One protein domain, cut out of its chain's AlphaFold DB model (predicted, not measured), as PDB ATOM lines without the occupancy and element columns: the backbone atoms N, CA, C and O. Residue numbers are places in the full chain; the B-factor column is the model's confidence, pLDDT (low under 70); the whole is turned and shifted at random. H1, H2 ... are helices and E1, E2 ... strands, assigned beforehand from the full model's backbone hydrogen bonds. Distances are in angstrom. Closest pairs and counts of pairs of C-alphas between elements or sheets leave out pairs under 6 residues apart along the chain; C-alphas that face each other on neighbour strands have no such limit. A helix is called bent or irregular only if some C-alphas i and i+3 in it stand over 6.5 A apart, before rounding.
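Overview. This is residues 11 to 83 and 112 to 126 of the 136 residues of an uncharacterized protein of Frankia alni (strain ACN14a) (UniProt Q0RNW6). A three-stranded antiparallel sheet sits between two helices: H1 covers one face, running along the strands, and H2 crosses the other face. E1 lies near the edge strand E2. The printed part has 88 residues, with two named helices and four named strands in the order E1, H1, E2, E3, E4, H2; the class is mixed. The sheet's order is E2, E3, E4. The whole is compact, with a radius of gyration of the C-alphas of 13.3 A, and elongated, spanning 42 by 28 by 25 A.

Along the chain. Find E3, residues 59 to 65, 20.5 A long, beginning at C-alpha 59 (-22.365, 31.504, 22.684). Beside it find E2, residues 47 to 51, and E4, residues 69 to 75, 18.8 A long. H1, residues 31 to 42, spans 17.7 A. H2, residues 112 to 123, spans 18.4 A and ends at C-alpha 123 (-5.701, 42.913, 36.510); it is irregular, but only just: C-alphas 116 and 119 are 6.6 A apart. E1 is residues 22 to 25, 10.2 A long.

Arrangement. E2, E3 and E4 form a meander, each strand the antiparallel neighbour of the one before. Look for N 49 and O 62 at 2.9 A, and N 63 and O 71 at 2.9 A, both within hydrogen-bond range. H1 is on the sheet at a height of 8.6 A; its closest C-alphas to E2 are Ala 32 and Glu 51, 5.6 A. H2 is on the opposite face, giving three layers, helices on both faces; its closest C-alphas to E3 are Ser 63 and Trp 113, 6.6 A. Of the O i to N i+4 pairs, 6 of 8 in H1 and 5 of 8 in H2 are within range.

Size, cuts and confidence. Residues 84 to 111 are not printed, and C-alphas 83 and 112 are 15.6 A apart across this cut. Of the links printed whole, none is long. Confidence is low, under 70, at residues 123 to 126.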
ATOM      1  N   ALA A  11      -5.286  39.480  44.723       88.88
ATOM      2  CA  ALA A  11      -5.380  40.934  44.721       88.88
ATOM      3  C   ALA A  11      -5.333  41.460  43.283       88.88
ATOM      4  O   ALA A  11      -4.508  41.009  42.492       88.88
ATOM      5  N   GLN A  12      -6.202  42.417  42.964       84.44
ATOM      6  CA  GLN A  12      -6.260  43.051  41.649       84.44
ATOM      7  C   GLN A  12      -5.173  44.136  41.520       84.44
ATOM      8  O   GLN A  12      -5.230  45.151  42.227       84.44
ATOM      9  N   PRO A  13      -4.174  43.967  40.630       76.44
ATOM     10  CA  PRO A  13      -3.170  44.993  40.376       76.44
ATOM     11  C   PRO A  13      -3.838  46.273  39.860       76.44
ATOM     12  O   PRO A  13      -4.557  46.253  38.868       76.44
ATOM     13  N   GLY A  14      -3.610  47.398  40.540       78.06
ATOM     14  CA  GLY A  14      -4.207  48.691  40.179       78.06
ATOM     15  C   GLY A  14      -5.558  48.994  40.835       78.06
ATOM     16  O   GLY A  14      -6.041  50.114  40.696       78.06
ATOM     17  N   MET A  15      -6.133  48.063  41.605       82.12
ATOM     18  CA  MET A  15      -7.342  48.298  42.408       82.12
ATOM     19  C   MET A  15      -7.166  47.774  43.845       82.12
ATOM     20  O   MET A  15      -7.654  46.692  44.183       82.12
ATOM     21  N   PRO A  16      -6.461  48.520  44.720       84.00
ATOM     22  CA  PRO A  16      -6.252  48.123  46.110       84.00
ATOM     23  C   PRO A  16      -7.570  47.828  46.835       84.00
ATOM     24  O   PRO A  16      -8.523  48.596  46.743       84.00
ATOM     25  N   GLY A  17      -7.616  46.712  47.564       85.81
ATOM     26  CA  GLY A  17      -8.814  46.261  48.282       85.81
ATOM     27  C   GLY A  17      -9.788  45.418  47.452       85.81
ATOM     28  O   GLY A  17     -10.692  44.822  48.031       85.81
ATOM     29  N   PHE A  18      -9.585  45.294  46.135       86.69
ATOM     30  CA  PHE A  18     -10.374  44.409  45.279       86.69
ATOM     31  C   PHE A  18      -9.678  43.060  45.073       86.69
ATOM     32  O   PHE A  18      -8.451  42.974  44.955       86.69
ATOM     33  N   LEU A  19     -10.487  42.002  45.012       90.31
ATOM     34  CA  LEU A  19     -10.044  40.633  44.770       90.31
ATOM     35  C   LEU A  19     -10.674  40.080  43.492       90.31
ATOM     36  O   LEU A  19     -11.793  40.438  43.129       90.31
ATOM     37  N   PHE A  20      -9.970  39.156  42.852       90.56
ATOM     38  CA  PHE A  20     -10.431  38.428  41.679       90.56
ATOM     39  C   PHE A  20     -10.237  36.931  41.838       90.56
ATOM     40  O   PHE A  20      -9.215  36.483  42.361       90.56
ATOM     41  N   ALA A  21     -11.201  36.175  41.326       90.81
ATOM     42  CA  ALA A  21     -11.108  34.738  41.159       90.81
ATOM     43  C   ALA A  21     -11.653  34.343  39.784       90.81
ATOM     44  O   ALA A  21     -12.700  34.832  39.360       90.81
ATOM     45  N   GLY A  22     -10.947  33.432  39.115       90.50
ATOM     46  CA  GLY A  22     -11.374  32.818  37.863       90.50
ATOM     47  C   GLY A  22     -11.793  31.367  38.084       90.50
ATOM     48  O   GLY A  22     -11.121  30.621  38.799       90.50
ATOM     49  N   LEU A  23     -12.892  30.962  37.452       91.06
ATOM     50  CA  LEU A  23     -13.383  29.591  37.480       91.06
ATOM     51  C   LEU A  23     -13.751  29.158  36.067       91.06
ATOM     52  O   LEU A  23     -14.587  29.789  35.430       91.06
ATOM     53  N   GLU A  24     -13.188  28.043  35.625       90.69
ATOM     54  CA  GLU A  24     -13.584  27.385  34.387       90.69
ATOM     55  C   GLU A  24     -14.257  26.047  34.690       90.69
ATOM     56  O   GLU A  24     -13.826  25.276  35.556       90.69
ATOM     57  N   TRP A  25     -15.349  25.762  33.982       89.94
ATOM     58  CA  TRP A  25     -16.152  24.565  34.202       89.94
ATOM     59  C   TRP A  25     -16.721  24.015  32.896       89.94
ATOM     60  O   TRP A  25     -16.849  24.711  31.891       89.94
ATOM     61  N   ARG A  26     -17.120  22.741  32.930       90.50
ATOM     62  CA  ARG A  26     -17.974  22.123  31.909       90.50
ATOM     63  C   ARG A  26     -19.289  21.710  32.544       90.50
ATOM     64  O   ARG A  26     -19.293  21.023  33.563       90.50
ATOM     65  N   ALA A  27     -20.395  22.109  31.935       91.19
ATOM     66  CA  ALA A  27     -21.735  21.789  32.406       91.19
ATOM     67  C   ALA A  27     -22.720  21.714  31.232       91.19
ATOM     68  O   ALA A  27     -22.367  22.025  30.097       91.19
ATOM     69  N   SER A  28     -23.952  21.285  31.506       93.25
ATOM     70  CA  SER A  28     -25.033  21.290  30.515       93.25
ATOM     71  C   SER A  28     -25.350  22.719  30.043       93.25
ATOM     72  O   SER A  28     -25.202  23.645  30.847       93.25
ATOM     73  N   PRO A  29     -25.854  22.911  28.809       94.31
ATOM     74  CA  PRO A  29     -26.284  24.222  28.320       94.31
ATOM     75  C   PRO A  29     -27.238  24.965  29.274       94.31
ATOM     76  O   PRO A  29     -27.977  24.366  30.075       94.31
ATOM     77  N   GLY A  30     -27.188  26.294  29.228       94.62
ATOM     78  CA  GLY A  30     -27.897  27.213  30.115       94.62
ATOM     79  C   GLY A  30     -27.344  27.270  31.543       94.62
ATOM     80  O   GLY A  30     -27.985  27.841  32.430       94.62
ATOM     81  N   THR A  31     -26.189  26.655  31.817       95.44
ATOM     82  CA  THR A  31     -25.587  26.702  33.157       95.44
ATOM     83  C   THR A  31     -25.036  28.084  33.462       95.44
ATOM     84  O   THR A  31     -25.255  28.552  34.578       95.44
ATOM     85  N   ALA A  32     -24.401  28.769  32.506       96.12
ATOM     86  CA  ALA A  32     -23.875  30.112  32.759       96.12
ATOM     87  C   ALA A  32     -24.995  31.084  33.147       96.12
ATOM     88  O   ALA A  32     -24.876  31.781  34.149       96.12
ATOM     89  N   GLY A  33     -26.139  31.042  32.453       96.62
ATOM     90  CA  GLY A  33     -27.303  31.862  32.802       96.62
ATOM     91  C   GLY A  33     -27.851  31.575  34.206       96.62
ATOM     92  O   GLY A  33     -28.175  32.502  34.953       96.62
ATOM     93  N   ARG A  34     -27.896  30.299  34.626       96.62
ATOM     94  CA  ARG A  34     -28.272  29.927  36.006       96.62
ATOM     95  C   ARG A  34     -27.268  30.449  37.034       96.62
ATOM     96  O   ARG A  34     -27.684  30.945  38.082       96.62
ATOM     97  N   VAL A  35     -25.972  30.353  36.736       95.75
ATOM     98  CA  VAL A  35     -24.896  30.876  37.589       95.75
ATOM     99  C   VAL A  35     -24.997  32.397  37.698       95.75
ATOM    100  O   VAL A  35     -25.071  32.904  38.813       95.75
ATOM    101  N   ALA A  36     -25.119  33.123  36.586       97.69
ATOM    102  CA  ALA A  36     -25.300  34.574  36.571       97.69
ATOM    103  C   ALA A  36     -26.534  35.007  37.382       97.69
ATOM    104  O   ALA A  36     -26.472  35.929  38.199       97.69
ATOM    105  N   GLY A  37     -27.653  34.292  37.227       97.12
ATOM    106  CA  GLY A  37     -28.869  34.520  38.008       97.12
ATOM    107  C   GLY A  37     -28.699  34.274  39.513       97.12
ATOM    108  O   GLY A  37     -29.385  34.913  40.315       97.12
ATOM    109  N   ALA A  38     -27.796  33.373  39.909       96.19
ATOM    110  CA  ALA A  38     -27.436  33.142  41.303       96.19
ATOM    111  C   ALA A  38     -26.487  34.212  41.847       96.19
ATOM    112  O   ALA A  38     -26.769  34.787  42.898       96.19
ATOM    113  N   LEU A  39     -25.419  34.517  41.111       95.62
ATOM    114  CA  LEU A  39     -24.398  35.488  41.493       95.62
ATOM    115  C   LEU A  39     -24.966  36.901  41.635       95.62
ATOM    116  O   LEU A  39     -24.660  37.575  42.617       95.62
ATOM    117  N   ARG A  40     -25.872  37.335  40.742       96.25
ATOM    118  CA  ARG A  40     -26.472  38.681  40.832       96.25
ATOM    119  C   ARG A  40     -27.216  38.935  42.146       96.25
ATOM    120  O   ARG A  40     -27.367  40.082  42.543       96.25
ATOM    121  N   ARG A  41     -27.685  37.884  42.838       96.25
ATOM    122  CA  ARG A  41     -28.383  38.027  44.130       96.25
ATOM    123  C   ARG A  41     -27.458  38.448  45.266       96.25
ATOM    124  O   ARG A  41     -27.954  38.916  46.282       96.25
ATOM    125  N   LEU A  42     -26.143  38.283  45.109       94.75
ATOM    126  CA  LEU A  42     -25.173  38.791  46.075       94.75
ATOM    127  C   LEU A  42     -25.169  40.325  46.083       94.75
ATOM    128  O   LEU A  42     -24.964  40.929  47.129       94.75
ATOM    129  N   GLY A  43     -25.435  40.963  44.940       92.06
ATOM    130  CA  GLY A  43     -25.654  42.407  44.828       92.06
ATOM    131  C   GLY A  43     -24.393  43.274  44.884       92.06
ATOM    132  O   GLY A  43     -24.376  44.327  44.264       92.06
ATOM    133  N   HIS A  44     -23.329  42.828  45.555       91.50
ATOM    134  CA  HIS A  44     -22.116  43.616  45.820       91.50
ATOM    135  C   HIS A  44     -20.867  43.138  45.060       91.50
ATOM    136  O   HIS A  44     -19.759  43.565  45.371       91.50
ATOM    137  N   ILE A  45     -21.024  42.234  44.089       93.56
ATOM    138  CA  ILE A  45     -19.918  41.728  43.266       93.56
ATOM    139  C   ILE A  45     -20.074  42.165  41.814       93.56
ATOM    140  O   ILE A  45     -21.191  42.307  41.324       93.56
ATOM    141  N   THR A  46     -18.952  42.302  41.118       95.19
ATOM    142  CA  THR A  46     -18.896  42.455  39.661       95.19
ATOM    143  C   THR A  46     -18.418  41.136  39.070       95.19
ATOM    144  O   THR A  46     -17.456  40.555  39.576       95.19
ATOM    145  N   PHE A  47     -19.089  40.633  38.036       95.25
ATOM    146  CA  PHE A  47     -18.708  39.368  37.408       95.25
ATOM    147  C   PHE A  47     -19.029  39.334  35.916       95.25
ATOM    148  O   PHE A  47     -19.909  40.039  35.424       95.25
ATOM    149  N   GLU A  48     -18.344  38.427  35.230       96.06
ATOM    150  CA  GLU A  48     -18.654  37.995  33.878       96.06
ATOM    151  C   GLU A  48     -18.730  36.466  33.865       96.06
ATOM    152  O   GLU A  48     -17.885  35.790  34.452       96.06
ATOM    153  N   THR A  49     -19.745  35.908  33.212       96.31
ATOM    154  CA  THR A  49     -19.804  34.474  32.909       96.31
ATOM    155  C   THR A  49     -20.047  34.279  31.427       96.31
ATOM    156  O   THR A  49     -20.928  34.926  30.860       96.31
ATOM    157  N   VAL A  50     -19.313  33.351  30.820       96.50
ATOM    158  CA  VAL A  50     -19.431  33.026  29.399       96.50
ATOM    159  C   VAL A  50     -19.872  31.575  29.244       96.50
ATOM    160  O   VAL A  50     -19.346  30.681  29.906       96.50
ATOM    161  N   GLU A  51     -20.844  31.344  28.367       96.56
ATOM    162  CA  GLU A  51     -21.202  30.020  27.870       96.56
ATOM    163  C   GLU A  51     -20.728  29.881  26.426       96.56
ATOM    164  O   GLU A  51     -21.010  30.735  25.588       96.56
ATOM    165  N   GLY A  52     -20.006  28.798  26.136       95.88
ATOM    166  CA  GLY A  52     -19.667  28.448  24.760       95.88
ATOM    167  C   GLY A  52     -20.905  28.022  23.956       95.88
ATOM    168  O   GLY A  52     -21.934  27.682  24.543       95.88
ATOM    169  N   PRO A  53     -20.807  27.988  22.617       95.31
ATOM    170  CA  PRO A  53     -21.928  27.597  21.770       95.31
ATOM    171  C   PRO A  53     -22.303  26.124  21.988       95.31
ATOM    172  O   PRO A  53     -21.463  25.287  22.339       95.31
ATOM    173  N   SER A  54     -23.569  25.788  21.750       93.38
ATOM    174  CA  SER A  54     -24.089  24.414  21.830       93.38
ATOM    175  C   SER A  54     -25.127  24.157  20.727       93.38
ATOM    176  O   SER A  54     -25.527  25.097  20.044       93.38
ATOM    177  N   PRO A  55     -25.546  22.902  20.459       93.94
ATOM    178  CA  PRO A  55     -26.497  22.632  19.380       93.94
ATOM    179  C   PRO A  55     -27.783  23.461  19.514       93.94
ATOM    180  O   PRO A  55     -28.537  23.288  20.468       93.94
ATOM    181  N   GLY A  56     -28.021  24.354  18.548       90.56
ATOM    182  CA  GLY A  56     -29.182  25.251  18.525       90.56
ATOM    183  C   GLY A  56     -29.065  26.517  19.385       90.56
ATOM    184  O   GLY A  56     -30.026  27.279  19.430       90.56
ATOM    185  N   CYS A  57     -27.923  26.759  20.035       92.38
ATOM    186  CA  CYS A  57     -27.697  27.922  20.892       92.38
ATOM    187  C   CYS A  57     -26.357  28.596  20.571       92.38
ATOM    188  O   CYS A  57     -25.306  27.947  20.574       92.38
ATOM    189  N   ASP A  58     -26.394  29.911  20.374       95.00
ATOM    190  CA  ASP A  58     -25.190  30.731  20.256       95.00
ATOM    191  C   ASP A  58     -24.402  30.765  21.575       95.00
ATOM    192  O   ASP A  58     -24.919  30.442  22.647       95.00
ATOM    193  N   ALA A  59     -23.135  31.169  21.494       97.25
ATOM    194  CA  ALA A  59     -22.365  31.504  22.684       97.25
ATOM    195  C   ALA A  59     -22.957  32.753  23.348       97.25
ATOM    196  O   ALA A  59     -23.389  33.680  22.662       97.25
ATOM    197  N   GLU A  60     -22.936  32.808  24.677       97.44
ATOM    198  CA  GLU A  60     -23.517  33.920  25.429       97.44
ATOM    199  C   GLU A  60     -22.562  34.445  26.495       97.44
ATOM    200  O   GLU A  60     -21.925  33.681  27.221       97.44
ATOM    201  N   ARG A  61     -22.524  35.768  26.639       98.00
ATOM    202  CA  ARG A  61     -21.870  36.468  27.741       98.00
ATOM    203  C   ARG A  61     -22.925  37.083  28.651       98.00
ATOM    204  O   ARG A  61     -23.899  37.677  28.190       98.00
ATOM    205  N   TYR A  62     -22.692  36.956  29.949       98.19
ATOM    206  CA  TYR A  62     -23.473  37.578  31.004       98.19
ATOM    207  C   TYR A  62     -22.540  38.457  31.829       98.19
ATOM    208  O   TYR A  62     -21.639  37.938  32.487       98.19
ATOM    209  N   SER A  63     -22.777  39.761  31.813       98.31
ATOM    210  CA  SER A  63     -21.966  40.761  32.504       98.31
ATOM    211  C   SER A  63     -22.807  41.437  33.575       98.31
ATOM    212  O   SER A  63     -23.924  41.872  33.307       98.31
ATOM    213  N   TYR A  64     -22.302  41.525  34.800       98.19
ATOM    214  CA  TYR A  64     -23.022  42.144  35.907       98.19
ATOM    215  C   TYR A  64     -22.135  43.123  36.658       98.19
ATOM    216  O   TYR A  64     -21.018  42.782  37.047       98.19
ATOM    217  N   THR A  65     -22.684  44.304  36.928       97.25
ATOM    218  CA  THR A  65     -22.140  45.252  37.903       97.25
ATOM    219  C   THR A  65     -23.248  45.636  38.890       97.25
ATOM    220  O   THR A  65     -24.426  45.608  38.512       97.25
ATOM    221  N   PRO A  66     -22.915  46.006  40.139       96.12
ATOM    222  CA  PRO A  66     -23.908  46.483  41.101       96.12
ATOM    223  C   PRO A  66     -24.745  47.663  40.585       96.12
ATOM    224  O   PRO A  66     -25.955  47.687  40.792       96.12
ATOM    225  N   ASP A  67     -24.117  48.596  39.861       96.38
ATOM    226  CA  ASP A  67     -24.758  49.843  39.429       96.38
ATOM    227  C   ASP A  67     -25.599  49.692  38.152       96.38
ATOM    228  O   ASP A  67     -26.593  50.394  37.973       96.38
ATOM    229  N   LEU A  68     -25.211  48.785  37.246       96.75
ATOM    230  CA  LEU A  68     -25.860  48.617  35.938       96.75
ATOM    231  C   LEU A  68     -26.797  47.406  35.887       96.75
ATOM    232  O   LEU A  68     -27.656  47.315  35.008       96.75
ATOM    233  N   GLY A  69     -26.654  46.466  36.820       97.31
ATOM    234  CA  GLY A  69     -27.375  45.202  36.801       97.31
ATOM    235  C   GLY A  69     -26.798  44.217  35.784       97.31
ATOM    236  O   GLY A  69     -25.615  44.259  35.453       97.31
ATOM    237  N   LEU A  70     -27.630  43.280  35.319       97.81
ATOM    238  CA  LEU A  70     -27.221  42.200  34.417       97.81
ATOM    239  C   LEU A  70     -27.435  42.597  32.952       97.81
ATOM    240  O   LEU A  70     -28.565  42.867  32.546       97.81
ATOM    241  N   HIS A  71     -26.374  42.527  32.160       98.19
ATOM    242  CA  HIS A  71     -26.415  42.506  30.702       98.19
ATOM    243  C   HIS A  71     -26.169  41.083  30.200       98.19
ATOM    244  O   HIS A  71     -25.388  40.326  30.777       98.19
ATOM    245  N   ARG A  72     -26.890  40.708  29.145       97.62
ATOM    246  CA  ARG A  72     -26.772  39.422  28.461       97.62
ATOM    247  C   ARG A  72     -26.672  39.705  26.972       97.62
ATOM    248  O   ARG A  72     -27.530  40.410  26.440       97.62
ATOM    249  N   ALA A  73     -25.697  39.099  26.313       97.69
ATOM    250  CA  ALA A  73     -25.545  39.185  24.870       97.69
ATOM    251  C   ALA A  73     -25.050  37.868  24.275       97.69
ATOM    252  O   ALA A  73     -24.259  37.155  24.894       97.69
ATOM    253  N   ALA A  74     -25.491  37.582  23.050       97.62
ATOM    254  CA  ALA A  74     -24.824  36.603  22.209       97.62
ATOM    255  C   ALA A  74     -23.440  37.139  21.814       97.62
ATOM    256  O   ALA A  74     -23.273  38.350  21.636       97.62
ATOM    257  N   ILE A  75     -22.460  36.248  21.676       97.81
ATOM    258  CA  ILE A  75     -21.103  36.612  21.264       97.81
ATOM    259  C   ILE A  75     -20.612  35.755  20.098       97.81
ATOM    260  O   ILE A  75     -20.920  34.567  19.998       97.81
ATOM    261  N   ALA A  76     -19.822  36.359  19.216       96.94
ATOM    262  CA  ALA A  76     -19.113  35.661  18.158       96.94
ATOM    263  C   ALA A  76     -17.876  34.935  18.713       96.94
ATOM    264  O   ALA A  76     -17.442  35.158  19.844       96.94
ATOM    265  N   ALA A  77     -17.268  34.068  17.899       93.88
ATOM    266  CA  ALA A  77     -16.100  33.278  18.303       93.88
ATOM    267  C   ALA A  77     -14.882  34.133  18.712       93.88
ATOM    268  O   ALA A  77     -14.050  33.677  19.490       93.88
ATOM    269  N   ASN A  78     -14.781  35.364  18.202       93.69
ATOM    270  CA  ASN A  78     -13.743  36.331  18.571       93.69
ATOM    271  C   ASN A  78     -14.077  37.134  19.846       93.69
ATOM    272  O   ASN A  78     -13.257  37.935  20.283       93.69
ATOM    273  N   GLY A  79     -15.251  36.919  20.443       92.00
ATOM    274  CA  GLY A  79     -15.710  37.614  21.643       92.00
ATOM    275  C   GLY A  79     -16.528  38.882  21.393       92.00
ATOM    276  O   GLY A  79     -16.952  39.487  22.379       92.00
ATOM    277  N   ASP A  80     -16.782  39.261  20.136       96.12
ATOM    278  CA  ASP A  80     -17.619  40.418  19.804       96.12
ATOM    279  C   ASP A  80     -19.083  40.167  20.165       96.12
ATOM    280  O   ASP A  80     -19.613  39.080  19.929       96.12
ATOM    281  N   VAL A  81     -19.765  41.194  20.676       97.44
ATOM    282  CA  VAL A  81     -21.217  41.151  20.886       97.44
ATOM    283  C   VAL A  81     -21.941  41.092  19.542       97.44
ATOM    284  O   VAL A  81     -21.737  41.931  18.666       97.44
ATOM    285  N   VAL A  82     -22.851  40.128  19.410       97.56
ATOM    286  CA  VAL A  82     -23.734  39.988  18.250       97.56
ATOM    287  C   VAL A  82     -25.105  40.556  18.598       97.56
ATOM    288  O   VAL A  82     -25.808  40.049  19.472       97.56
ATOM    289  N   VAL A  83     -25.508  41.611  17.888       96.94
ATOM    290  CA  VAL A  83     -26.837  42.211  18.039       96.94
ATOM    291  C   VAL A  83     -27.773  41.642  16.975       96.94
ATOM    292  O   VAL A  83     -27.597  41.884  15.782       96.94
ATOM    293  N   ALA A 112     -21.289  50.141  28.574       97.12
ATOM    294  CA  ALA A 112     -21.142  50.578  29.964       97.12
ATOM    295  C   ALA A 112     -20.684  49.451  30.914       97.12
ATOM    296  O   ALA A 112     -20.045  49.724  31.925       97.12
ATOM    297  N   TRP A 113     -21.004  48.188  30.605       97.69
ATOM    298  CA  TRP A 113     -20.496  47.045  31.364       97.69
ATOM    299  C   TRP A 113     -19.031  46.783  31.039       97.69
ATOM    300  O   TRP A 113     -18.251  46.550  31.961       97.69
ATOM    301  N   ASP A 114     -18.649  46.848  29.762       95.06
ATOM    302  CA  ASP A 114     -17.250  46.701  29.356       95.06
ATOM    303  C   ASP A 114     -16.367  47.797  29.966       95.06
ATOM    304  O   ASP A 114     -15.301  47.475  30.480       95.06
ATOM    305  N   ASP A 115     -16.827  49.049  30.042       95.06
ATOM    306  CA  ASP A 115     -16.073  50.141  30.683       95.06
ATOM    307  C   ASP A 115     -15.717  49.837  32.152       95.06
ATOM    308  O   ASP A 115     -14.647  50.214  32.637       95.06
ATOM    309  N   VAL A 116     -16.592  49.115  32.862       93.69
ATOM    310  CA  VAL A 116     -16.364  48.681  34.250       93.69
ATOM    311  C   VAL A 116     -15.512  47.410  34.317       93.69
ATOM    312  O   VAL A 116     -14.678  47.269  35.214       93.69
ATOM    313  N   LEU A 117     -15.725  46.463  33.402       91.38
ATOM    314  CA  LEU A 117     -15.082  45.145  33.425       91.38
ATOM    315  C   LEU A 117     -13.667  45.154  32.846       91.38
ATOM    316  O   LEU A 117     -12.817  44.395  33.307       91.38
ATOM    317  N   GLU A 118     -13.383  46.003  31.865       90.06
ATOM    318  CA  GLU A 118     -12.109  46.013  31.147       90.06
ATOM    319  C   GLU A 118     -10.893  46.287  32.059       90.06
ATOM    320  O   GLU A 118      -9.878  45.593  31.933       90.06
ATOM    321  N   PRO A 119     -10.952  47.216  33.038       86.38
ATOM    322  CA  PRO A 119      -9.895  47.353  34.041       86.38
ATOM    323  C   PRO A 119      -9.672  46.077  34.868       86.38
ATOM    324  O   PRO A 119      -8.525  45.722  35.140       86.38
ATOM    325  N   LEU A 120     -10.750  45.363  35.216       85.00
ATOM    326  CA  LEU A 120     -10.703  44.134  36.016       85.00
ATOM    327  C   LEU A 120     -10.125  42.950  35.221       85.00
ATOM    328  O   LEU A 120      -9.380  42.139  35.777       85.00
ATOM    329  N   ARG A 121     -10.418  42.866  33.913       84.00
ATOM    330  CA  ARG A 121      -9.836  41.862  33.000       84.00
ATOM    331  C   ARG A 121      -8.317  42.000  32.922       84.00
ATOM    332  O   ARG A 121      -7.602  41.006  33.018       84.00
ATOM    333  N   ARG A 122      -7.813  43.234  32.814       75.12
ATOM    334  CA  ARG A 122      -6.367  43.509  32.778       75.12
ATOM    335  C   ARG A 122      -5.661  43.091  34.065       75.12
ATOM    336  O   ARG A 122      -4.591  42.493  33.992       75.12
ATOM    337  N   GLY A 123      -6.260  43.349  35.227       65.12
ATOM    338  CA  GLY A 123      -5.701  42.913  36.510       65.12
ATOM    339  C   GLY A 123      -5.805  41.400  36.759       65.12
ATOM    340  O   GLY A 123      -5.090  40.867  37.604       65.12
ATOM    341  N   ALA A 124      -6.645  40.690  36.001       65.44
ATOM    342  CA  ALA A 124      -6.758  39.234  36.053       65.44
ATOM    343  C   ALA A 124      -5.695  38.493  35.217       65.44
ATOM    344  O   ALA A 124      -5.545  37.276  35.361       65.44
ATOM    345  N   HIS A 125      -4.945  39.176  34.342       63.59
ATOM    346  CA  HIS A 125      -3.890  38.527  33.562       63.59
ATOM    347  C   HIS A 125      -2.788  37.965  34.473       63.59
ATOM    348  O   HIS A 125      -2.089  38.700  35.165       63.59
ATOM    349  N   GLY A 126      -2.636  36.636  34.455       60.59
ATOM    350  CA  GLY A 126      -1.698  35.897  35.305       60.59
ATOM    351  C   GLY A 126      -2.295  35.379  36.618       60.59
ATOM    352  O   GLY A 126      -1.600  34.670  37.348       60.59
TER     353      GLY A 126